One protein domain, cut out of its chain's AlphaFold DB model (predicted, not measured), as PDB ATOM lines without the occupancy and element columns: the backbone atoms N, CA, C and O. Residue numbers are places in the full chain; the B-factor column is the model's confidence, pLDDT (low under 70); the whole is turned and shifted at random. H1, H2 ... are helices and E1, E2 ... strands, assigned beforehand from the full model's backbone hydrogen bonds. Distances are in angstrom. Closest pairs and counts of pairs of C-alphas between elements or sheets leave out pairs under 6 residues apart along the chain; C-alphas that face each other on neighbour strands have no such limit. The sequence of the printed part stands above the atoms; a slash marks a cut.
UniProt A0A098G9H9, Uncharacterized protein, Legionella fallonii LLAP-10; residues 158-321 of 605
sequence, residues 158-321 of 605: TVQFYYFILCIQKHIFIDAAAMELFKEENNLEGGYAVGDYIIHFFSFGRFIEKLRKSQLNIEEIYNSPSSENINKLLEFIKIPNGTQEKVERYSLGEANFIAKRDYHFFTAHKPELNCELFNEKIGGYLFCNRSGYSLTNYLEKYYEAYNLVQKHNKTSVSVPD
ATOM      1  N   THR A 158     -20.371  24.965 -37.127       91.75
ATOM      2  CA  THR A 158     -20.831  23.566 -37.152       91.75
ATOM      3  C   THR A 158     -21.963  23.369 -38.160       91.75
ATOM      4  O   THR A 158     -21.958  22.384 -38.895       91.75
ATOM      5  N   VAL A 159     -22.880  24.333 -38.280       93.19
ATOM      6  CA  VAL A 159     -23.904  24.346 -39.338       93.19
ATOM      7  C   VAL A 159     -23.254  24.401 -40.726       93.19
ATOM      8  O   VAL A 159     -23.578  23.582 -41.589       93.19
ATOM      9  N   GLN A 160     -22.278  25.293 -40.932       95.31
ATOM     10  CA  GLN A 160     -21.557  25.400 -42.209       95.31
ATOM     11  C   GLN A 160     -20.786  24.118 -42.562       95.31
ATOM     12  O   GLN A 160     -20.745  23.718 -43.726       95.31
ATOM     13  N   PHE A 161     -20.225  23.421 -41.570       92.62
ATOM     14  CA  PHE A 161     -19.599  22.114 -41.773       92.62
ATOM     15  C   PHE A 161     -20.593  21.076 -42.311       92.62
ATOM     16  O   PHE A 161     -20.261  20.338 -43.237       92.62
ATOM     17  N   TYR A 162     -21.824  21.034 -41.802       91.19
ATOM     18  CA  TYR A 162     -22.833  20.112 -42.326       91.19
ATOM     19  C   TYR A 162     -23.319  20.488 -43.731       91.19
ATOM     20  O   TYR A 162     -23.537  19.594 -44.548       91.19
ATOM     21  N   TYR A 163     -23.390  21.775 -44.079       95.00
ATOM     22  CA  TYR A 163     -23.599  22.171 -45.479       95.00
ATOM     23  C   TYR A 163     -22.429  21.779 -46.386       95.00
ATOM     24  O   TYR A 163     -22.650  21.383 -47.528       95.00
ATOM     25  N   PHE A 164     -21.190  21.813 -45.887       94.00
ATOM     26  CA  PHE A 164     -20.045  21.285 -46.630       94.00
ATOM     27  C   PHE A 164     -20.205  19.795 -46.931       94.00
ATOM     28  O   PHE A 164     -19.998  19.389 -48.075       94.00
ATOM     29  N   ILE A 165     -20.644  18.999 -45.954       91.50
ATOM     30  CA  ILE A 165     -20.966  17.585 -46.179       91.50
ATOM     31  C   ILE A 165     -21.986  17.426 -47.307       91.50
ATOM     32  O   ILE A 165     -21.774  16.601 -48.188       91.50
ATOM     33  N   LEU A 166     -23.046  18.239 -47.318       92.75
ATOM     34  CA  LEU A 166     -24.083  18.205 -48.354       92.75
ATOM     35  C   LEU A 166     -23.590  18.572 -49.765       92.75
ATOM     36  O   LEU A 166     -24.284  18.307 -50.752       92.75
ATOM     37  N   CYS A 167     -22.423  19.207 -49.878       95.38
ATOM     38  CA  CYS A 167     -21.781  19.500 -51.156       95.38
ATOM     39  C   CYS A 167     -20.955  18.314 -51.684       95.38
ATOM     40  O   CYS A 167     -20.751  18.227 -52.897       95.38
ATOM     41  N   ILE A 168     -20.485  17.406 -50.821       93.56
ATOM     42  CA  ILE A 168     -19.638  16.267 -51.210       93.56
ATOM     43  C   ILE A 168     -20.433  15.281 -52.071       93.56
ATOM     44  O   ILE A 168     -21.539  14.887 -51.738       93.56
ATOM     45  N   GLN A 169     -19.865  14.882 -53.207       91.94
ATOM     46  CA  GLN A 169     -20.489  14.047 -54.244       91.94
ATOM     47  C   GLN A 169     -21.786  14.622 -54.852       91.94
ATOM     48  O   GLN A 169     -22.407  13.965 -55.684       91.94
ATOM     49  N   LYS A 170     -22.171  15.860 -54.506       93.81
ATOM     50  CA  LYS A 170     -23.288  16.594 -55.123       93.81
ATOM     51  C   LYS A 170     -22.801  17.736 -56.012       93.81
ATOM     52  O   LYS A 170     -23.187  17.820 -57.174       93.81
ATOM     53  N   HIS A 171     -21.956  18.598 -55.450       95.12
ATOM     54  CA  HIS A 171     -21.441  19.816 -56.085       95.12
ATOM     55  C   HIS A 171     -19.914  19.811 -56.221       95.12
ATOM     56  O   HIS A 171     -19.371  20.415 -57.141       95.12
ATOM     57  N   ILE A 172     -19.228  19.125 -55.307       95.81
ATOM     58  CA  ILE A 172     -17.792  18.840 -55.357       95.81
ATOM     59  C   ILE A 172     -17.591  17.331 -55.247       95.81
ATOM     60  O   ILE A 172     -18.343  16.652 -54.555       95.81
ATOM     61  N   PHE A 173     -16.570  16.790 -55.892       94.38
ATOM     62  CA  PHE A 173     -16.334  15.351 -55.974       94.38
ATOM     63  C   PHE A 173     -14.951  15.010 -55.442       94.38
ATOM     64  O   PHE A 173     -14.016  15.787 -55.606       94.38
ATOM     65  N   ILE A 174     -14.833  13.858 -54.788       92.56
ATOM     66  CA  ILE A 174     -13.571  13.382 -54.215       92.56
ATOM     67  C   ILE A 174     -12.611  13.021 -55.356       92.56
ATOM     68  O   ILE A 174     -12.951  12.202 -56.208       92.56
ATOM     69  N   ASP A 175     -11.412  13.604 -55.357       91.88
ATOM     70  CA  ASP A 175     -10.366  13.341 -56.349       91.88
ATOM     71  C   ASP A 175      -9.356  12.318 -55.808       91.88
ATOM     72  O   ASP A 175      -8.313  12.650 -55.237       91.88
ATOM     73  N   ALA A 176      -9.685  11.040 -55.975       89.06
ATOM     74  CA  ALA A 176      -8.828   9.952 -55.521       89.06
ATOM     75  C   ALA A 176      -7.509   9.850 -56.317       89.06
ATOM     76  O   ALA A 176      -6.516   9.349 -55.788       89.06
ATOM     77  N   ALA A 177      -7.457  10.366 -57.551       88.50
ATOM     78  CA  ALA A 177      -6.214  10.437 -58.316       88.50
ATOM     79  C   ALA A 177      -5.249  11.464 -57.703       88.50
ATOM     80  O   ALA A 177      -4.055  11.195 -57.584       88.50
ATOM     81  N   ALA A 178      -5.763  12.608 -57.240       89.88
ATOM     82  CA  ALA A 178      -4.966  13.584 -56.503       89.88
ATOM     83  C   ALA A 178      -4.469  13.047 -55.146       89.88
ATOM     84  O   ALA A 178      -3.349  13.364 -54.738       89.88
ATOM     85  N   MET A 179      -5.261  12.211 -54.464       90.25
ATOM     86  CA  MET A 179      -4.839  11.517 -53.237       90.25
ATOM     87  C   MET A 179      -3.717  10.501 -53.496       90.25
ATOM     88  O   MET A 179      -2.766  10.418 -52.718       90.25
ATOM     89  N   GLU A 180      -3.784   9.764 -54.609       88.69
ATOM     90  CA  GLU A 180      -2.710   8.854 -55.015       88.69
ATOM     91  C   GLU A 180      -1.427   9.620 -55.350       88.69
ATOM     92  O   GLU A 180      -0.359   9.297 -54.837       88.69
ATOM     93  N   LEU A 181      -1.544  10.699 -56.125       89.25
ATOM     94  CA  LEU A 181      -0.420  11.567 -56.467       89.25
ATOM     95  C   LEU A 181       0.245  12.164 -55.221       89.25
ATOM     96  O   LEU A 181       1.468  12.240 -55.142       89.25
ATOM     97  N   PHE A 182      -0.549  12.552 -54.219       89.00
ATOM     98  CA  PHE A 182      -0.041  12.960 -52.911       89.00
ATOM     99  C   PHE A 182       0.800  11.859 -52.258       89.00
ATOM    100  O   PHE A 182       1.914  12.124 -51.799       89.00
ATOM    101  N   LYS A 183       0.288  10.629 -52.219       88.56
ATOM    102  CA  LYS A 183       0.977   9.500 -51.595       88.56
ATOM    103  C   LYS A 183       2.301   9.183 -52.298       88.56
ATOM    104  O   LYS A 183       3.323   9.039 -51.625       88.56
ATOM    105  N   GLU A 184       2.285   9.135 -53.629       88.81
ATOM    106  CA  GLU A 184       3.461   8.885 -54.468       88.81
ATOM    107  C   GLU A 184       4.514   9.985 -54.308       88.81
ATOM    108  O   GLU A 184       5.672   9.702 -53.999       88.81
ATOM    109  N   GLU A 185       4.121  11.254 -54.447       89.44
ATOM    110  CA  GLU A 185       5.054  12.372 -54.338       89.44
ATOM    111  C   GLU A 185       5.700  12.432 -52.956       89.44
ATOM    112  O   GLU A 185       6.887  12.731 -52.865       89.44
ATOM    113  N   ASN A 186       4.972  12.139 -51.880       86.44
ATOM    114  CA  ASN A 186       5.499  12.214 -50.516       86.44
ATOM    115  C   ASN A 186       6.198  10.925 -50.050       86.44
ATOM    116  O   ASN A 186       6.648  10.877 -48.907       86.44
ATOM    117  N   ASN A 187       6.359   9.925 -50.929       86.81
ATOM    118  CA  ASN A 187       6.965   8.624 -50.621       86.81
ATOM    119  C   ASN A 187       6.321   7.954 -49.392       86.81
ATOM    120  O   ASN A 187       7.018   7.455 -48.507       86.81
ATOM    121  N   LEU A 188       4.992   8.003 -49.302       85.06
ATOM    122  CA  LEU A 188       4.263   7.487 -48.149       85.06
ATOM    123  C   LEU A 188       3.818   6.041 -48.393       85.06
ATOM    124  O   LEU A 188       3.044   5.757 -49.307       85.06
ATOM    125  N   GLU A 189       4.266   5.126 -47.538       77.00
ATOM    126  CA  GLU A 189       3.810   3.730 -47.533       77.00
ATOM    127  C   GLU A 189       2.574   3.553 -46.626       77.00
ATOM    128  O   GLU A 189       2.197   4.472 -45.904       77.00
ATOM    129  N   GLY A 190       1.903   2.396 -46.683       72.81
ATOM    130  CA  GLY A 190       0.741   2.081 -45.832       72.81
ATOM    131  C   GLY A 190      -0.616   2.562 -46.371       72.81
ATOM    132  O   GLY A 190      -0.689   3.451 -47.217       72.81
ATOM    133  N   GLY A 191      -1.706   1.923 -45.920       67.94
ATOM    134  CA  GLY A 191      -3.082   2.280 -46.305       67.94
ATOM    135  C   GLY A 191      -3.423   3.706 -45.876       67.94
ATOM    136  O   GLY A 191      -3.570   4.563 -46.732       67.94
ATOM    137  N   TYR A 192      -3.322   3.963 -44.568       77.19
ATOM    138  CA  TYR A 192      -3.756   5.177 -43.858       77.19
ATOM    139  C   TYR A 192      -2.952   6.468 -44.102       77.19
ATOM    140  O   TYR A 192      -3.219   7.485 -43.468       77.19
ATOM    141  N   ALA A 193      -1.966   6.470 -45.000       78.56
ATOM    142  CA  ALA A 193      -1.108   7.635 -45.234       78.56
ATOM    143  C   ALA A 193      -1.883   8.893 -45.666       78.56
ATOM    144  O   ALA A 193      -1.542  10.011 -45.273       78.56
ATOM    145  N   VAL A 194      -2.906   8.700 -46.501       82.19
ATOM    146  CA  VAL A 194      -3.807   9.763 -46.959       82.19
ATOM    147  C   VAL A 194      -4.702  10.198 -45.798       82.19
ATOM    148  O   VAL A 194      -4.800  11.393 -45.516       82.19
ATOM    149  N   GLY A 195      -5.258   9.239 -45.059       82.88
ATOM    150  CA  GLY A 195      -6.042   9.458 -43.848       82.88
ATOM    151  C   GLY A 195      -5.327  10.292 -42.782       82.88
ATOM    152  O   GLY A 195      -5.939  11.209 -42.241       82.88
ATOM    153  N   ASP A 196      -4.038  10.060 -42.525       83.31
ATOM    154  CA  ASP A 196      -3.234  10.852 -41.579       83.31
ATOM    155  C   ASP A 196      -3.168  12.330 -41.998       83.31
ATOM    156  O   ASP A 196      -3.374  13.244 -41.191       83.31
ATOM    157  N   TYR A 197      -2.957  12.575 -43.293       83.62
ATOM    158  CA  TYR A 197      -2.932  13.922 -43.861       83.62
ATOM    159  C   TYR A 197      -4.303  14.602 -43.787       83.62
ATOM    160  O   TYR A 197      -4.417  15.763 -43.382       83.62
ATOM    161  N   ILE A 198      -5.364  13.863 -44.118       82.75
ATOM    162  CA  ILE A 198      -6.739  14.350 -44.026       82.75
ATOM    163  C   ILE A 198      -7.113  14.623 -42.562       82.75
ATOM    164  O   ILE A 198      -7.699  15.659 -42.291       82.75
ATOM    165  N   ILE A 199      -6.765  13.772 -41.590       83.38
ATOM    166  CA  ILE A 199      -7.022  14.024 -40.158       83.38
ATOM    167  C   ILE A 199      -6.316  15.304 -39.712       83.38
ATOM    168  O   ILE A 199      -6.924  16.129 -39.025       83.38
ATOM    169  N   HIS A 200      -5.060  15.504 -40.117       83.56
ATOM    170  CA  HIS A 200      -4.311  16.700 -39.735       83.56
ATOM    171  C   HIS A 200      -5.027  17.972 -40.196       83.56
ATOM    172  O   HIS A 200      -5.208  18.878 -39.392       83.56
ATOM    173  N   PHE A 201      -5.504  18.061 -41.437       79.44
ATOM    174  CA  PHE A 201      -6.097  19.312 -41.946       79.44
ATOM    175  C   PHE A 201      -7.630  19.401 -41.852       79.44
ATOM    176  O   PHE A 201      -8.168  20.502 -41.742       79.44
ATOM    177  N   PHE A 202      -8.328  18.267 -41.841       78.62
ATOM    178  CA  PHE A 202      -9.792  18.147 -41.817       78.62
ATOM    179  C   PHE A 202     -10.340  17.475 -40.553       78.62
ATOM    180  O   PHE A 202     -11.511  17.090 -40.524       78.62
ATOM    181  N   SER A 203      -9.547  17.333 -39.482       81.00
ATOM    182  CA  SER A 203     -10.143  17.024 -38.175       81.00
ATOM    183  C   SER A 203     -11.235  18.043 -37.859       81.00
ATOM    184  O   SER A 203     -11.090  19.233 -38.153       81.00
ATOM    185  N   PHE A 204     -12.325  17.580 -37.240       82.81
ATOM    186  CA  PHE A 204     -13.513  18.405 -37.019       82.81
ATOM    187  C   PHE A 204     -13.156  19.750 -36.367       82.81
ATOM    188  O   PHE A 204     -13.491  20.805 -36.890       82.81
ATOM    189  N   GLY A 205     -12.364  19.725 -35.289       83.19
ATOM    190  CA  GLY A 205     -11.943  20.938 -34.583       83.19
ATOM    191  C   GLY A 205     -11.184  21.944 -35.460       83.19
ATOM    192  O   GLY A 205     -11.503  23.131 -35.429       83.19
ATOM    193  N   ARG A 206     -10.226  21.485 -36.278       85.44
ATOM    194  CA  ARG A 206      -9.455  22.369 -37.169       85.44
ATOM    195  C   ARG A 206     -10.306  22.908 -38.314       85.44
ATOM    196  O   ARG A 206     -10.168  24.075 -38.673       85.44
ATOM    197  N   PHE A 207     -11.211  22.094 -38.853       87.94
ATOM    198  CA  PHE A 207     -12.126  22.535 -39.900       87.94
ATOM    199  C   PHE A 207     -13.088  23.614 -39.392       87.94
ATOM    200  O   PHE A 207     -13.256  24.642 -40.042       87.94
ATOM    201  N   ILE A 208     -13.652  23.425 -38.196       89.94
ATOM    202  CA  ILE A 208     -14.501  24.422 -37.532       89.94
ATOM    203  C   ILE A 208     -13.730  25.718 -37.278       89.94
ATOM    204  O   ILE A 208     -14.238  26.799 -37.564       89.94
ATOM    205  N   GLU A 209     -12.491  25.643 -36.791       89.62
ATOM    206  CA  GLU A 209     -11.655  26.835 -36.604       89.62
ATOM    207  C   GLU A 209     -11.389  27.565 -37.932       89.62
ATOM    208  O   GLU A 209     -11.459  28.795 -37.996       89.62
ATOM    209  N   LYS A 210     -11.135  26.818 -39.013       91.19
ATOM    210  CA  LYS A 210     -10.956  27.375 -40.358       91.19
ATOM    211  C   LYS A 210     -12.232  28.056 -40.863       91.19
ATOM    212  O   LYS A 210     -12.154  29.165 -41.392       91.19
ATOM    213  N   LEU A 211     -13.400  27.444 -40.652       93.06
ATOM    214  CA  LEU A 211     -14.700  28.036 -40.980       93.06
ATOM    215  C   LEU A 211     -14.914  29.353 -40.234       93.06
ATOM    216  O   LEU A 211     -15.167  30.365 -40.881       93.06
ATOM    217  N   ARG A 212     -14.690  29.374 -38.914       92.00
ATOM    218  CA  ARG A 212     -14.809  30.589 -38.090       92.00
ATOM    219  C   ARG A 212     -13.935  31.736 -38.597       92.00
ATOM    220  O   ARG A 212     -14.408  32.860 -38.710       92.00
ATOM    221  N   LYS A 213     -12.671  31.451 -38.935       91.44
ATOM    222  CA  LYS A 213     -11.725  32.466 -39.437       91.44
ATOM    223  C   LYS A 213     -12.071  32.969 -40.837       91.44
ATOM    224  O   LYS A 213     -11.832  34.133 -41.135       91.44
ATOM    225  N   SER A 214     -12.570  32.089 -41.705       90.44
ATOM    226  CA  SER A 214     -12.881  32.433 -43.099       90.44
ATOM    227  C   SER A 214     -14.243  33.098 -43.285       90.44
ATOM    228  O   SER A 214     -14.420  33.818 -44.264       90.44
ATOM    229  N   GLN A 215     -15.198  32.826 -42.386       85.00
ATOM    230  CA  GLN A 215     -16.608  33.213 -42.508       85.00
ATOM    231  C   GLN A 215     -17.240  32.820 -43.858       85.00
ATOM    232  O   GLN A 215     -18.116  33.510 -44.377       85.00
ATOM    233  N   LEU A 216     -16.788  31.709 -44.454       93.56
ATOM    234  CA  LEU A 216     -17.359  31.207 -45.700       93.56
ATOM    235  C   LEU A 216     -18.788  30.696 -45.464       93.56
ATOM    236  O   LEU A 216     -18.998  29.768 -44.684       93.56
ATOM    237  N   ASN A 217     -19.751  31.260 -46.193       95.44
ATOM    238  CA  ASN A 217     -21.141  30.816 -46.175       95.44
ATOM    239  C   ASN A 217     -21.341  29.634 -47.138       95.44
ATOM    240  O   ASN A 217     -21.567  29.814 -48.333       95.44
ATOM    241  N   ILE A 218     -21.223  28.414 -46.623       97.25
ATOM    242  CA  ILE A 218     -21.357  27.182 -47.409       97.25
ATOM    243  C   ILE A 218     -22.828  26.840 -47.661       97.25
ATOM    244  O   ILE A 218     -23.147  26.248 -48.692       97.25
ATOM    245  N   GLU A 219     -23.736  27.268 -46.783       97.06
ATOM    246  CA  GLU A 219     -25.180  27.181 -47.017       97.06
ATOM    247  C   GLU A 219     -25.588  27.862 -48.332       97.06
ATOM    248  O   GLU A 219     -26.319  27.284 -49.138       97.06
ATOM    249  N   GLU A 220     -25.073  29.066 -48.590       96.44
ATOM    250  CA  GLU A 220     -25.312  29.780 -49.848       96.44
ATOM    251  C   GLU A 220     -24.778  28.995 -51.052       96.44
ATOM    252  O   GLU A 220     -25.472  28.855 -52.059       96.44
ATOM    253  N   ILE A 221     -23.576  28.421 -50.939       96.44
ATOM    254  CA  ILE A 221     -22.959  27.609 -52.000       96.44
ATOM    255  C   ILE A 221     -23.810  26.371 -52.301       96.44
ATOM    256  O   ILE A 221     -24.019  26.032 -53.466       96.44
ATOM    257  N   TYR A 222     -24.325  25.712 -51.262       96.19
ATOM    258  CA  TYR A 222     -25.189  24.545 -51.397       96.19
ATOM    259  C   TYR A 222     -26.513  24.880 -52.100       96.19
ATOM    260  O   TYR A 222     -26.925  24.148 -53.008       96.19
ATOM    261  N   ASN A 223     -27.159  25.976 -51.689       95.62
ATOM    262  CA  ASN A 223     -28.464  26.410 -52.195       95.62
ATOM    263  C   ASN A 223     -28.385  27.087 -53.573       95.62
ATOM    264  O   ASN A 223     -29.354  27.064 -54.328       95.62
ATOM    265  N   SER A 224     -27.253  27.710 -53.906       95.25
ATOM    266  CA  SER A 224     -27.022  28.459 -55.146       95.25
ATOM    267  C   SER A 224     -25.645  28.124 -55.742       95.25
ATOM    268  O   SER A 224     -24.720  28.949 -55.703       95.25
ATOM    269  N   PRO A 225     -25.478  26.910 -56.308       95.12
ATOM    270  CA  PRO A 225     -24.205  26.481 -56.868       95.12
ATOM    271  C   PRO A 225     -23.899  27.260 -58.153       95.12
ATOM    272  O   PRO A 225     -24.617  27.179 -59.149       95.12
ATOM    273  N   SER A 226     -22.798  28.006 -58.144       95.62
ATOM    274  CA  SER A 226     -22.223  28.678 -59.315       95.62
ATOM    275  C   SER A 226     -20.755  28.285 -59.449       95.62
ATOM    276  O   SER A 226     -20.125  27.933 -58.454       95.62
ATOM    277  N   SER A 227     -20.169  28.365 -60.646       95.25
ATOM    278  CA  SER A 227     -18.741  28.048 -60.822       95.25
ATOM    279  C   SER A 227     -17.845  28.881 -59.901       95.25
ATOM    280  O   SER A 227     -16.865  28.370 -59.372       95.25
ATOM    281  N   GLU A 228     -18.205  30.142 -59.653       95.50
ATOM    282  CA  GLU A 228     -17.505  31.003 -58.697       95.50
ATOM    283  C   GLU A 228     -17.618  30.471 -57.260       95.50
ATOM    284  O   GLU A 228     -16.608  30.343 -56.573       95.50
ATOM    285  N   ASN A 229     -18.826  30.113 -56.818       94.88
ATOM    286  CA  ASN A 229     -19.079  29.600 -55.470       94.88
ATOM    287  C   ASN A 229     -18.424  28.233 -55.233       94.88
ATOM    288  O   ASN A 229     -17.826  28.009 -54.182       94.88
ATOM    289  N   ILE A 230     -18.462  27.343 -56.224       96.25
ATOM    290  CA  ILE A 230     -17.769  26.053 -56.158       96.25
ATOM    291  C   ILE A 230     -16.257  26.257 -56.103       96.25
ATOM    292  O   ILE A 230     -15.599  25.638 -55.273       96.25
ATOM    293  N   ASN A 231     -15.701  27.175 -56.896       95.06
ATOM    294  CA  ASN A 231     -14.274  27.487 -56.826       95.06
ATOM    295  C   ASN A 231     -13.879  28.091 -55.471       95.06
ATOM    296  O   ASN A 231     -12.840  27.720 -54.934       95.06
ATOM    297  N   LYS A 232     -14.714  28.955 -54.872       94.69
ATOM    298  CA  LYS A 232     -14.501  29.447 -53.496       94.69
ATOM    299  C   LYS A 232     -14.461  28.296 -52.490       94.69
ATOM    300  O   LYS A 232     -13.579  28.277 -51.635       94.69
ATOM    301  N   LEU A 233     -15.378  27.329 -52.600       95.62
ATOM    302  CA  LEU A 233     -15.390  26.150 -51.732       95.62
ATOM    303  C   LEU A 233     -14.149  25.274 -51.938       95.62
ATOM    304  O   LEU A 233     -13.547  24.851 -50.956       95.62
ATOM    305  N   LEU A 234     -13.752  25.026 -53.189       94.94
ATOM    306  CA  LEU A 234     -12.558  24.246 -53.530       94.94
ATOM    307  C   LEU A 234     -11.280  24.909 -53.003       94.94
ATOM    308  O   LEU A 234     -10.469  24.241 -52.369       94.94
ATOM    309  N   GLU A 235     -11.129  26.224 -53.173       92.75
ATOM    310  CA  GLU A 235     -10.017  26.980 -52.585       92.75
ATOM    311  C   GLU A 235     -10.058  26.963 -51.054       92.75
ATOM    312  O   GLU A 235      -9.021  26.856 -50.401       92.75
ATOM    313  N   PHE A 236     -11.249  27.002 -50.450       92.50
ATOM    314  CA  PHE A 236     -11.389  26.880 -49.004       92.50
ATOM    315  C   PHE A 236     -10.963  25.502 -48.495       92.50
ATOM    316  O   PHE A 236     -10.264  25.430 -47.490       92.50
ATOM    317  N   ILE A 237     -11.338  24.407 -49.154       90.69
ATOM    318  CA  ILE A 237     -10.961  23.045 -48.729       90.69
ATOM    319  C   ILE A 237      -9.611  22.591 -49.279       90.69
ATOM    320  O   ILE A 237      -9.144  21.508 -48.941       90.69
ATOM    321  N   LYS A 238      -8.947  23.419 -50.082       88.94
ATOM    322  CA  LYS A 238      -7.567  23.196 -50.487       88.94
ATOM    323  C   LYS A 238      -6.703  22.961 -49.251       88.94
ATOM    324  O   LYS A 238      -6.791  23.701 -48.261       88.94
ATOM    325  N   ILE A 239      -5.867  21.930 -49.318       78.94
ATOM    326  CA  ILE A 239      -4.888  21.650 -48.278       78.94
ATOM    327  C   ILE A 239      -3.624  22.419 -48.657       78.94
ATOM    328  O   ILE A 239      -2.957  22.038 -49.626       78.94
ATOM    329  N   PRO A 240      -3.312  23.532 -47.973       71.31
ATOM    330  CA  PRO A 240      -2.108  24.278 -48.281       71.31
ATOM    331  C   PRO A 240      -0.882  23.424 -47.955       71.31
ATOM    332  O   PRO A 240      -0.885  22.637 -47.005       71.31
ATOM    333  N   ASN A 241       0.178  23.618 -48.732       68.06
ATOM    334  CA  ASN A 241       1.527  23.192 -48.421       68.06
ATOM    335  C   ASN A 241       1.802  23.658 -46.997       68.06
ATOM    336  O   ASN A 241       1.793  24.863 -46.717       68.06
ATOM    337  N   GLY A 242       1.941  22.697 -46.086       55.53
ATOM    338  CA  GLY A 242       2.176  22.996 -44.689       55.53
ATOM    339  C   GLY A 242       3.351  23.958 -44.599       55.53
ATOM    340  O   GLY A 242       4.370  23.801 -45.263       55.53
ATOM    341  N   THR A 243       3.221  24.963 -43.762       50.84
ATOM    342  CA  THR A 243       4.255  25.927 -43.397       50.84
ATOM    343  C   THR A 243       5.417  25.263 -42.629       50.84
ATOM    344  O   THR A 243       5.778  25.716 -41.553       50.84
ATOM    345  N   GLN A 244       6.003  24.177 -43.155       57.78
ATOM    346  CA  GLN A 244       6.891  23.216 -42.477       57.78
ATOM    347  C   GLN A 244       6.223  22.365 -41.379       57.78
ATOM    348  O   GLN A 244       6.918  21.746 -40.571       57.78
ATOM    349  N   GLU A 245       4.889  22.298 -41.331       71.19
ATOM    350  CA  GLU A 245       4.203  21.471 -40.336       71.19
ATOM    351  C   GLU A 245       4.426  19.977 -40.581       71.19
ATOM    352  O   GLU A 245       4.136  19.434 -41.649       71.19
ATOM    353  N   LYS A 246       4.944  19.318 -39.547       79.69
ATOM    354  CA  LYS A 246       5.212  17.886 -39.507       79.69
ATOM    355  C   LYS A 246       3.911  17.145 -39.183       79.69
ATOM    356  O   LYS A 246       3.375  17.305 -38.090       79.69
ATOM    357  N   VAL A 247       3.423  16.345 -40.126       82.00
ATOM    358  CA  VAL A 247       2.207  15.530 -39.994       82.00
ATOM    359  C   VAL A 247       2.548  14.245 -39.253       82.00
ATOM    360  O   VAL A 247       3.468  13.522 -39.647       82.00
ATOM    361  N   GLU A 248       1.840  13.983 -38.158       80.56
ATOM    362  CA  GLU A 248       2.031  12.784 -37.341       80.56
ATOM    363  C   GLU A 248       1.435  11.550 -38.018       80.56
ATOM    364  O   GLU A 248       0.321  11.602 -38.537       80.56
ATOM    365  N   ARG A 249       2.191  10.445 -38.021       79.19
ATOM    366  CA  ARG A 249       1.734   9.158 -38.558       79.19
ATOM    367  C   ARG A 249       1.053   8.345 -37.469       79.19
ATOM    368  O   ARG A 249       1.595   8.220 -36.370       79.19
ATOM    369  N   TYR A 250      -0.107   7.766 -37.775       69.88
ATOM    370  CA  TYR A 250      -0.871   6.990 -36.793       69.88
ATOM    371  C   TYR A 250      -0.239   5.618 -36.499       69.88
ATOM    372  O   TYR A 250      -0.365   5.090 -35.391       69.88
ATOM    373  N   SER A 251       0.477   5.028 -37.462       67.88
ATOM    374  CA  SER A 251       1.123   3.722 -37.295       67.88
ATOM    375  C   SER A 251       2.421   3.820 -36.484       67.88
ATOM    376  O   SER A 251       3.354   4.538 -36.849       67.88
ATOM    377  N   LEU A 252       2.518   3.028 -35.409       58.00
ATOM    378  CA  LEU A 252       3.734   2.887 -34.600       58.00
ATOM    379  C   LEU A 252       4.932   2.472 -35.476       58.00
ATOM    380  O   LEU A 252       4.977   1.351 -35.976       58.00
ATOM    381  N   GLY A 253       5.917   3.365 -35.611       59.97
ATOM    382  CA  GLY A 253       7.179   3.114 -36.320       59.97
ATOM    383  C   GLY A 253       7.340   3.850 -37.654       59.97
ATOM    384  O   GLY A 253       8.437   3.839 -38.208       59.97
ATOM    385  N   GLU A 254       6.302   4.525 -38.151       73.00
ATOM    386  CA  GLU A 254       6.402   5.346 -39.360       73.00
ATOM    387  C   GLU A 254       6.901   6.762 -39.039       73.00
ATOM    388  O   GLU A 254       6.521   7.374 -38.039       73.00
ATOM    389  N   ALA A 255       7.774   7.303 -39.891       75.81
ATOM    390  CA  ALA A 255       8.274   8.659 -39.723       75.81
ATOM    391  C   ALA A 255       7.216   9.680 -40.162       75.81
ATOM    392  O   ALA A 255       6.726   9.646 -41.289       75.81
ATOM    393  N   ASN A 256       6.919  10.636 -39.286       83.94
ATOM    394  CA  ASN A 256       6.174  11.845 -39.636       83.94
ATOM    395  C   ASN A 256       6.771  12.534 -40.877       83.94
ATOM    396  O   ASN A 256       7.993  12.544 -41.059       83.94
ATOM    397  N   PHE A 257       5.931  13.201 -41.666       82.69
ATOM    398  CA  PHE A 257       6.324  13.777 -42.954       82.69
ATOM    399  C   PHE A 257       5.889  15.239 -43.103       82.69
ATOM    400  O   PHE A 257       5.122  15.763 -42.297       82.69
ATOM    401  N   ILE A 258       6.400  15.901 -44.141       83.38
ATOM    402  CA  ILE A 258       5.989  17.244 -44.564       83.38
ATOM    403  C   ILE A 258       5.530  17.124 -46.015       83.38
ATOM    404  O   ILE A 258       6.237  16.537 -46.833       83.38
ATOM    405  N   ALA A 259       4.351  17.662 -46.319       83.12
ATOM    406  CA  ALA A 259       3.812  17.663 -47.673       83.12
ATOM    407  C   ALA A 259       4.695  18.475 -48.633       83.12
ATOM    408  O   ALA A 259       5.172  19.551 -48.283       83.12
ATOM    409  N   LYS A 260       4.902  17.975 -49.855       85.31
ATOM    410  CA  LYS A 260       5.752  18.643 -50.855       85.31
ATOM    411  C   LYS A 260       5.108  19.859 -51.528       85.31
ATOM    412  O   LYS A 260       5.837  20.722 -52.019       85.31
ATOM    413  N   ARG A 261       3.776  19.927 -51.598       84.44
ATOM    414  CA  ARG A 261       3.021  21.027 -52.219       84.44
ATOM    415  C   ARG A 261       1.603  21.128 -51.662       84.44
ATOM    416  O   ARG A 261       1.226  20.366 -50.778       84.44
ATOM    417  N   ASP A 262       0.837  22.072 -52.199       83.94
ATOM    418  CA  ASP A 262      -0.603  22.139 -51.984       83.94
ATOM    419  C   ASP A 262      -1.282  20.953 -52.678       83.94
ATOM    420  O   ASP A 262      -0.992  20.666 -53.847       83.94
ATOM    421  N   TYR A 263      -2.236  20.329 -51.994       86.31
ATOM    422  CA  TYR A 263      -3.028  19.235 -52.545       86.31
ATOM    423  C   TYR A 263      -4.518  19.577 -52.544       86.31
ATOM    424  O   TYR A 263      -5.049  20.184 -51.611       86.31
ATOM    425  N   HIS A 264      -5.189  19.170 -53.620       89.50
ATOM    426  CA  HIS A 264      -6.625  19.333 -53.824       89.50
ATOM    427  C   HIS A 264      -7.252  17.953 -53.896       89.50
ATOM    428  O   HIS A 264      -7.117  17.260 -54.894       89.50
ATOM    429  N   PHE A 265      -7.907  17.537 -52.821       92.12
ATOM    430  CA  PHE A 265      -8.568  16.229 -52.756       92.12
ATOM    431  C   PHE A 265     -10.026  16.269 -53.215       92.12
ATOM    432  O   PHE A 265     -10.742  15.274 -53.117       92.12
ATOM    433  N   PHE A 266     -10.463  17.420 -53.720       94.12
ATOM    434  CA  PHE A 266     -11.794  17.640 -54.250       94.12
ATOM    435  C   PHE A 266     -11.705  18.394 -55.575       94.12
ATOM    436  O   PHE A 266     -10.814  19.218 -55.773       94.12
ATOM    437  N   THR A 267     -12.657  18.136 -56.464       94.81
ATOM    438  CA  THR A 267     -12.759  18.746 -57.792       94.81
ATOM    439  C   THR A 267     -14.211  19.100 -58.111       94.81
ATOM    440  O   THR A 267     -15.141  18.534 -57.544       94.81
ATOM    441  N   ALA A 268     -14.426  20.035 -59.038       94.88
ATOM    442  CA  ALA A 268     -15.759  20.347 -59.560       94.88
ATOM    443  C   ALA A 268     -16.285  19.275 -60.536       94.88
ATOM    444  O   ALA A 268     -17.471  19.258 -60.856       94.88
ATOM    445  N   HIS A 269     -15.414  18.391 -61.034       92.50
ATOM    446  CA  HIS A 269     -15.755  17.412 -62.065       92.50
ATOM    447  C   HIS A 269     -15.955  16.032 -61.451       92.50
ATOM    448  O   HIS A 269     -15.070  15.535 -60.760       92.50
ATOM    449  N   LYS A 270     -17.093  15.389 -61.728       89.94
ATOM    450  CA  LYS A 270     -17.351  14.021 -61.265       89.94
ATOM    451  C   LYS A 270     -16.348  13.060 -61.923       89.94
ATOM    452  O   LYS A 270     -16.336  12.989 -63.153       89.94
ATOM    453  N   PRO A 271     -15.518  12.333 -61.153       84.31
ATOM    454  CA  PRO A 271     -14.622  11.334 -61.718       84.31
ATOM    455  C   PRO A 271     -15.426  10.200 -62.359       84.31
ATOM    456  O   PRO A 271     -16.400   9.720 -61.776       84.31
ATOM    457  N   GLU A 272     -15.004   9.742 -63.535       81.56
ATOM    458  CA  GLU A 272     -15.559   8.540 -64.160       81.56
ATOM    459  C   GLU A 272     -14.833   7.302 -63.622       81.56
ATOM    460  O   GLU A 272     -13.620   7.152 -63.780       81.56
ATOM    461  N   LEU A 273     -15.580   6.408 -62.972       78.44
ATOM    462  CA  LEU A 273     -15.081   5.112 -62.521       78.44
ATOM    463  C   LEU A 273     -15.603   4.023 -63.454       78.44
ATOM    464  O   LEU A 273     -16.805   3.787 -63.534       78.44
ATOM    465  N   ASN A 274     -14.689   3.333 -64.137       80.50
ATOM    466  CA  ASN A 274     -15.011   2.217 -65.030       80.50
ATOM    467  C   ASN A 274     -15.254   0.912 -64.244       80.50
ATOM    468  O   ASN A 274     -14.626  -0.111 -64.515       80.50
ATOM    469  N   CYS A 275     -16.130   0.949 -63.240       83.75
ATOM    470  CA  CYS A 275     -16.490  -0.203 -62.411       83.75
ATOM    471  C   CYS A 275     -17.913  -0.071 -61.854       83.75
ATOM    472  O   CYS A 275     -18.454   1.028 -61.744       83.75
ATOM    473  N   GLU A 276     -18.498  -1.190 -61.436       84.94
ATOM    474  CA  GLU A 276     -19.761  -1.196 -60.701       84.94
ATOM    475  C   GLU A 276     -19.541  -0.724 -59.252       84.94
ATOM    476  O   GLU A 276     -18.696  -1.258 -58.529       84.94
ATOM    477  N   LEU A 277     -20.290   0.295 -58.827       85.81
ATOM    478  CA  LEU A 277     -20.204   0.858 -57.479       85.81
ATOM    479  C   LEU A 277     -21.347   0.340 -56.610       85.81
ATOM    480  O   LEU A 277     -22.521   0.505 -56.944       85.81
ATOM    481  N   PHE A 278     -20.995  -0.240 -55.467       88.12
ATOM    482  CA  PHE A 278     -21.929  -0.546 -54.395       88.12
ATOM    483  C   PHE A 278     -21.871   0.552 -53.343       88.12
ATOM    484  O   PHE A 278     -20.805   0.920 -52.860       88.12
ATOM    485  N   ASN A 279     -23.032   1.070 -52.975       87.62
ATOM    486  CA  ASN A 279     -23.132   2.160 -52.022       87.62
ATOM    487  C   ASN A 279     -23.243   1.617 -50.592       87.62
ATOM    488  O   ASN A 279     -24.229   0.984 -50.208       87.62
ATOM    489  N   GLU A 280     -22.211   1.878 -49.800       88.38
ATOM    490  CA  GLU A 280     -22.109   1.540 -48.390       88.38
ATOM    491  C   GLU A 280     -22.775   2.627 -47.542       88.38
ATOM    492  O   GLU A 280     -22.479   3.817 -47.678       88.38
ATOM    493  N   LYS A 281     -23.664   2.230 -46.627       85.50
ATOM    494  CA  LYS A 281     -24.334   3.184 -45.739       85.50
ATOM    495  C   LYS A 281     -23.306   3.902 -44.849       85.50
ATOM    496  O   LYS A 281     -22.556   3.262 -44.112       85.50
ATOM    497  N   ILE A 282     -23.333   5.234 -44.865       84.31
ATOM    498  CA  ILE A 282     -22.670   6.079 -43.863       84.31
ATOM    499  C   ILE A 282     -23.475   5.963 -42.559       84.31
ATOM    500  O   ILE A 282     -24.699   6.067 -42.572       84.31
ATOM    501  N   GLY A 283     -22.817   5.632 -41.447       66.69
ATOM    502  CA  GLY A 283     -23.479   5.166 -40.226       66.69
ATOM    503  C   GLY A 283     -23.324   6.084 -39.013       66.69
ATOM    504  O   GLY A 283     -22.399   6.885 -38.933       66.69
ATOM    505  N   GLY A 284     -24.206   5.856 -38.032       57.22
ATOM    506  CA  GLY A 284     -23.962   5.986 -36.592       57.22
ATOM    507  C   GLY A 284     -24.302   7.320 -35.947       57.22
ATOM    508  O   GLY A 284     -25.239   7.404 -35.167       57.22
ATOM    509  N   TYR A 285     -23.507   8.343 -36.225       58.69
ATOM    510  CA  TYR A 285     -23.596   9.654 -35.593       58.69
ATOM    511  C   TYR A 285     -22.979  10.619 -36.590       58.69
ATOM    512  O   TYR A 285     -21.894  10.336 -37.099       58.69
ATOM    513  N   LEU A 286     -23.649  11.720 -36.913       66.38
ATOM    514  CA  LEU A 286     -23.086  12.727 -37.811       66.38
ATOM    515  C   LEU A 286     -21.635  13.056 -37.457       66.38
ATOM    516  O   LEU A 286     -21.271  13.046 -36.281       66.38
ATOM    517  N   PHE A 287     -20.811  13.278 -38.490       69.44
ATOM    518  CA  PHE A 287     -19.352  13.195 -38.391       69.44
ATOM    519  C   PHE A 287     -18.802  13.856 -37.121       69.44
ATOM    520  O   PHE A 287     -18.983  15.051 -36.894       69.44
ATOM    521  N   CYS A 288     -18.107  13.070 -36.302       66.94
ATOM    522  CA  CYS A 288     -17.515  13.519 -35.045       66.94
ATOM    523  C   CYS A 288     -16.053  13.064 -34.934       66.94
ATOM    524  O   CYS A 288     -15.587  12.224 -35.706       66.94
ATOM    525  N   ASN A 289     -15.315  13.579 -33.944       59.88
ATOM    526  CA  ASN A 289     -13.946  13.131 -33.639       59.88
ATOM    527  C   ASN A 289     -13.917  11.757 -32.919       59.88
ATOM    528  O   ASN A 289     -13.163  11.567 -31.965       59.88
ATOM    529  N   ARG A 290     -14.748  10.789 -33.334       62.66
ATOM    530  CA  ARG A 290     -14.709   9.396 -32.849       62.66
ATOM    531  C   ARG A 290     -14.338   8.466 -34.004       62.66
ATOM    532  O   ARG A 290     -14.895   8.569 -35.097       62.66
ATOM    533  N   SER A 291     -13.365   7.585 -33.774       63.28
ATOM    534  CA  SER A 291     -12.848   6.672 -34.796       63.28
ATOM    535  C   SER A 291     -13.956   5.751 -35.325       63.28
ATOM    536  O   SER A 291     -14.769   5.232 -34.561       63.28
ATOM    537  N   GLY A 292     -14.013   5.603 -36.654       68.50
ATOM    538  CA  GLY A 292     -15.028   4.831 -37.383       68.50
ATOM    539  C   GLY A 292     -16.158   5.655 -38.021       68.50
ATOM    540  O   GLY A 292     -16.709   5.219 -39.028       68.50
ATOM    541  N   TYR A 293     -16.450   6.859 -37.511       72.81
ATOM    542  CA  TYR A 293     -17.536   7.731 -38.006       72.81
ATOM    543  C   TYR A 293     -17.064   9.145 -38.398       72.81
ATOM    544  O   TYR A 293     -17.871  10.053 -38.587       72.81
ATOM    545  N   SER A 294     -15.754   9.371 -38.499       79.44
ATOM    546  CA  SER A 294     -15.183  10.666 -38.888       79.44
ATOM    547  C   SER A 294     -15.183  10.855 -40.405       79.44
ATOM    548  O   SER A 294     -15.091   9.882 -41.151       79.44
ATOM    549  N   LEU A 295     -15.227  12.108 -40.878       83.50
ATOM    550  CA  LEU A 295     -15.187  12.410 -42.317       83.50
ATOM    551  C   LEU A 295     -13.956  11.783 -42.973       83.50
ATOM    552  O   LEU A 295     -14.064  11.174 -44.033       83.50
ATOM    553  N   THR A 296     -12.813  11.848 -42.293       84.06
ATOM    554  CA  THR A 296     -11.583  11.229 -42.769       84.06
ATOM    555  C   THR A 296     -11.730   9.737 -43.029       84.06
ATOM    556  O   THR A 296     -11.277   9.272 -44.064       84.06
ATOM    557  N   ASN A 297     -12.387   8.990 -42.138       85.44
ATOM    558  CA  ASN A 297     -12.577   7.553 -42.326       85.44
ATOM    559  C   ASN A 297     -13.353   7.248 -43.617       85.44
ATOM    560  O   ASN A 297     -13.034   6.305 -44.330       85.44
ATOM    561  N   TYR A 298     -14.358   8.061 -43.945       88.12
ATOM    562  CA  TYR A 298     -15.134   7.874 -45.170       88.12
ATOM    563  C   TYR A 298     -14.388   8.344 -46.425       88.12
ATOM    564  O   TYR A 298     -14.489   7.693 -47.461       88.12
ATOM    565  N   LEU A 299     -13.596   9.417 -46.341       88.56
ATOM    566  CA  LEU A 299     -12.712   9.817 -47.442       88.56
ATOM    567  C   LEU A 299     -11.640   8.751 -47.715       88.56
ATOM    568  O   LEU A 299     -11.397   8.416 -48.871       88.56
ATOM    569  N   GLU A 300     -11.070   8.163 -46.663       87.31
ATOM    570  CA  GLU A 300     -10.094   7.076 -46.765       87.31
ATOM    571  C   GLU A 300     -10.711   5.832 -47.407       87.31
ATOM    572  O   GLU A 300     -10.180   5.317 -48.384       87.31
ATOM    573  N   LYS A 301     -11.891   5.399 -46.943       88.88
ATOM    574  CA  LYS A 301     -12.629   4.289 -47.565       88.88
ATOM    575  C   LYS A 301     -12.903   4.521 -49.050       88.88
ATOM    576  O   LYS A 301     -12.802   3.593 -49.850       88.88
ATOM    577  N   TYR A 302     -13.256   5.752 -49.430       90.19
ATOM    578  CA  TYR A 302     -13.469   6.108 -50.833       90.19
ATOM    579  C   TYR A 302     -12.172   5.963 -51.648       90.19
ATOM    580  O   TYR A 302     -12.178   5.386 -52.735       90.19
ATOM    581  N   TYR A 303     -11.048   6.435 -51.105       89.12
ATOM    582  CA  TYR A 303      -9.725   6.294 -51.711       89.12
ATOM    583  C   TYR A 303      -9.262   4.829 -51.813       89.12
ATOM    584  O   TYR A 303      -8.768   4.406 -52.859       89.12
ATOM    585  N   GLU A 304      -9.468   4.016 -50.776       88.12
ATOM    586  CA  GLU A 304      -9.158   2.582 -50.795       88.12
ATOM    587  C   GLU A 304      -9.957   1.844 -51.876       88.12
ATOM    588  O   GLU A 304      -9.393   1.054 -52.640       88.12
ATOM    589  N   ALA A 305     -11.255   2.136 -51.992       88.19
ATOM    590  CA  ALA A 305     -12.105   1.586 -53.042       88.19
ATOM    591  C   ALA A 305     -11.602   1.977 -54.440       88.19
ATOM    592  O   ALA A 305     -11.478   1.115 -55.311       88.19
ATOM    593  N   TYR A 306     -11.230   3.244 -54.641       84.69
ATOM    594  CA  TYR A 306     -10.624   3.711 -55.890       84.69
ATOM    595  C   TYR A 306      -9.335   2.950 -56.234       84.69
ATOM    596  O   TYR A 306      -9.164   2.469 -57.357       84.69
ATOM    597  N   ASN A 307      -8.446   2.779 -55.255       84.06
ATOM    598  CA  ASN A 307      -7.201   2.037 -55.430       84.06
ATOM    599  C   ASN A 307      -7.430   0.578 -55.827       84.06
ATOM    600  O   ASN A 307      -6.694   0.043 -56.660       84.06
ATOM    601  N   LEU A 308      -8.460  -0.070 -55.277       84.94
ATOM    602  CA  LEU A 308      -8.844  -1.428 -55.664       84.94
ATOM    603  C   LEU A 308      -9.285  -1.518 -57.132       84.94
ATOM    604  O   LEU A 308      -8.966  -2.503 -57.801       84.94
ATOM    605  N   VAL A 309      -9.974  -0.501 -57.650       84.38
ATOM    606  CA  VAL A 309     -10.372  -0.448 -59.065       84.38
ATOM    607  C   VAL A 309      -9.144  -0.276 -59.956       84.38
ATOM    608  O   VAL A 309      -8.925  -1.087 -60.852       84.38
ATOM    609  N   GLN A 310      -8.312   0.732 -59.678       81.25
ATOM    610  CA  GLN A 310      -7.198   1.110 -60.553       81.25
ATOM    611  C   GLN A 310      -6.026   0.122 -60.522       81.25
ATOM    612  O   GLN A 310      -5.470  -0.210 -61.565       81.25
ATOM    613  N   LYS A 311      -5.625  -0.361 -59.336       79.81
ATOM    614  CA  LYS A 311      -4.425  -1.209 -59.188       79.81
ATOM    615  C   LYS A 311      -4.717  -2.700 -59.291       79.81
ATOM    616  O   LYS A 311      -3.833  -3.472 -59.652       79.81
ATOM    617  N   HIS A 312      -5.939  -3.115 -58.960       78.38
ATOM    618  CA  HIS A 312      -6.300  -4.530 -58.877       78.38
ATOM    619  C   HIS A 312      -7.349  -4.961 -59.908       78.38
ATOM    620  O   HIS A 312      -7.806  -6.102 -59.844       78.38
ATOM    621  N   ASN A 313      -7.703  -4.089 -60.866       79.94
ATOM    622  CA  ASN A 313      -8.676  -4.352 -61.935       79.94
ATOM    623  C   ASN A 313      -9.988  -4.959 -61.409       79.94
ATOM    624  O   ASN A 313     -10.578  -5.842 -62.038       79.94
ATOM    625  N   LYS A 314     -10.436  -4.528 -60.224       82.00
ATOM    626  CA  LYS A 314     -11.714  -4.991 -59.689       82.00
ATOM    627  C   LYS A 314     -12.856  -4.428 -60.524       82.00
ATOM    628  O   LYS A 314     -12.937  -3.228 -60.758       82.00
ATOM    629  N   THR A 315     -13.770  -5.308 -60.914       82.69
ATOM    630  CA  THR A 315     -14.978  -4.945 -61.665       82.69
ATOM    631  C   THR A 315     -16.038  -4.293 -60.783       82.69
ATOM    632  O   THR A 315     -16.934  -3.642 -61.311       82.69
ATOM    633  N   SER A 316     -15.936  -4.455 -59.460       85.31
ATOM    634  CA  SER A 316     -16.841  -3.833 -58.503       85.31
ATOM    635  C   SER A 316     -16.187  -3.503 -57.161       85.31
ATOM    636  O   SER A 316     -15.313  -4.235 -56.679       85.31
ATOM    637  N   VAL A 317     -16.612  -2.388 -56.560       89.38
ATOM    638  CA  VAL A 317     -16.136  -1.907 -55.252       89.38
ATOM    639  C   VAL A 317     -17.253  -1.242 -54.458       89.38
ATOM    640  O   VAL A 317     -18.250  -0.799 -55.020       89.38
ATOM    641  N   SER A 318     -17.074  -1.181 -53.141       89.56
ATOM    642  CA  SER A 318     -18.004  -0.529 -52.226       89.56
ATOM    643  C   SER A 318     -17.485   0.854 -51.839       89.56
ATOM    644  O   SER A 318     -16.310   0.979 -51.494       89.56
ATOM    645  N   VAL A 319     -18.329   1.884 -51.908       90.62
ATOM    646  CA  VAL A 319     -17.986   3.278 -51.586       90.62
ATOM    647  C   VAL A 319     -19.009   3.889 -50.628       90.62
ATOM    648  O   VAL A 319     -20.185   3.542 -50.699       90.62
ATOM    649  N   PRO A 320     -18.613   4.824 -49.748       90.75
ATOM    650  CA  PRO A 320     -19.561   5.529 -48.888       90.75
ATOM    651  C   PRO A 320     -20.634   6.298 -49.675       90.75
ATOM    652  O   PRO A 320     -20.318   7.102 -50.551       90.75
ATOM    653  N   ASP A 321     -21.901   6.093 -49.315       90.12
ATOM    654  CA  ASP A 321     -23.061   6.701 -49.975       90.12
ATOM    655  C   ASP A 321     -23.367   8.110 -49.443       90.12
ATOM    656  O   ASP A 321     -24.294   8.317 -48.653       90.12
TER     657      ASP A 321
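AT A GLANCE: This is residues 158 to 321 of the 605 residues of an uncharacterized protein of Legionella fallonii LLAP-10 (UniProt A0A098G9H9). The model is two groups of helices joined into one rounded body: H2, H3 and H7 make one group, with the small sheet of E1 and E2 beside H7, and H1, H4, H5 and H6 make the other. H7, the longest helix, packs mainly on E2, while a long stretch without named elements, residues 238 to 275, runs from H6 to E1 and pairs briefly with residues 173 to 174 on the way. The printed part has 164 residues with seven named helices and two named strands, in the order H1, H2, H3, H4, H5, H6, E1, H7, E2; the sheet, E1 beside E2, is parallel. The class is mostly helix, with 76 residues in helices and 10 in strands. The whole is compact, with a radius of gyration of the C-alphas of 15.6 A and spans of 40 by 40 by 31 A.

HOW THE PARTS SIT: The sheet has strands E1, residues 276 to 280, and E2, residues 316 to 320, which are parallel with an angle of 32 degrees between their directions. Across the pair, N 278 and O 317 are 2.8 A apart and N 319 and O 278 are 2.8 A apart, both within hydrogen-bond range. With H7, residues 295 to 312, these strands form a strand-helix-strand unit, two parallel neighbour strands with a helix between them along the chain. The closest C-alphas of H7 and E2 are those of Tyr 302 and Val 319, 5.4 A apart. H3, residues 193 to 202, touches residues 295 to 300 of H7 at a shallow tilt of 29 degrees, opposite ways; the closest C-alphas are those of Gly 195 and Glu 300, 5.5 A apart. H2, residues 176 to 185, touches residues 302 to 306 of H7, about perpendicular at 83 degrees, with the C-alphas of Ala 176 and Tyr 303 closest at 5.4 A. H2 also touches H3 at 71 degrees, only just about perpendicular, the closest C-alphas being those of Met 179 and Val 194, 6.6 A apart. H4, residues 204 to 214, is close to H3 but not clearly touching, with the C-alphas of Phe 201 and Phe 207 closest at 7.1 A. In the other group, H1, residues 158 to 167, touches H4 at 84 degrees, about perpendicular; the C-alphas of Thr 158 and Ile 208 are closest, 6.4 A apart. H1 touches H5, residues 218 to 223, at a steep tilt of 45 degrees, the same way, with the C-alphas of Tyr 163 and Glu 219 closest at 5.5 A. H5 and H6, residues 227 to 237, touch as a helical hairpin at a shallow tilt of 33 degrees, only just short of steep, opposite ways; their closest C-alphas, of Ile 221 and Asn 229, are 5.6 A apart. H4 and H6 are near each other, with 6 pairs of C-alphas within 10 A. Among the pairs that are apart are H6 and H7, and H2 and H6. Every O i to N i+4 pair is within hydrogen-bond range in H1, H2, H4, H5, H6 and H7, and 5 of 6 are in H3.

IN THESE COORDINATES: H1 begins at C-alpha 158, (-20.831, 23.566, -37.152). H7 is 25.3 A from first to last C-alpha and starts at C-alpha 295, (-15.187, 12.410, -42.317). H4 measures 15.3 A, H6 15.2 A, E2 13.7 A and E1 12.8 A, while H5 has 6 residues. E2 ends at C-alpha 320, (-19.561, 5.529, -48.888). Outside the named strands, residues 173 to 174 pair with residues 266 to 267, antiparallel.

THE WHOLE: The two C-alphas farthest apart, those of Ser 224 and Gly 253, are 46.5 A apart. The printed part has no cut. The links from H6 to E1, 38 residues, and from E1 to H7, 14 residues, are long. The mean pLDDT of the printed part is 84.7; it is under 70 at residue 191 and at residues 241 to 244, 250 to 253 and 283 to 292.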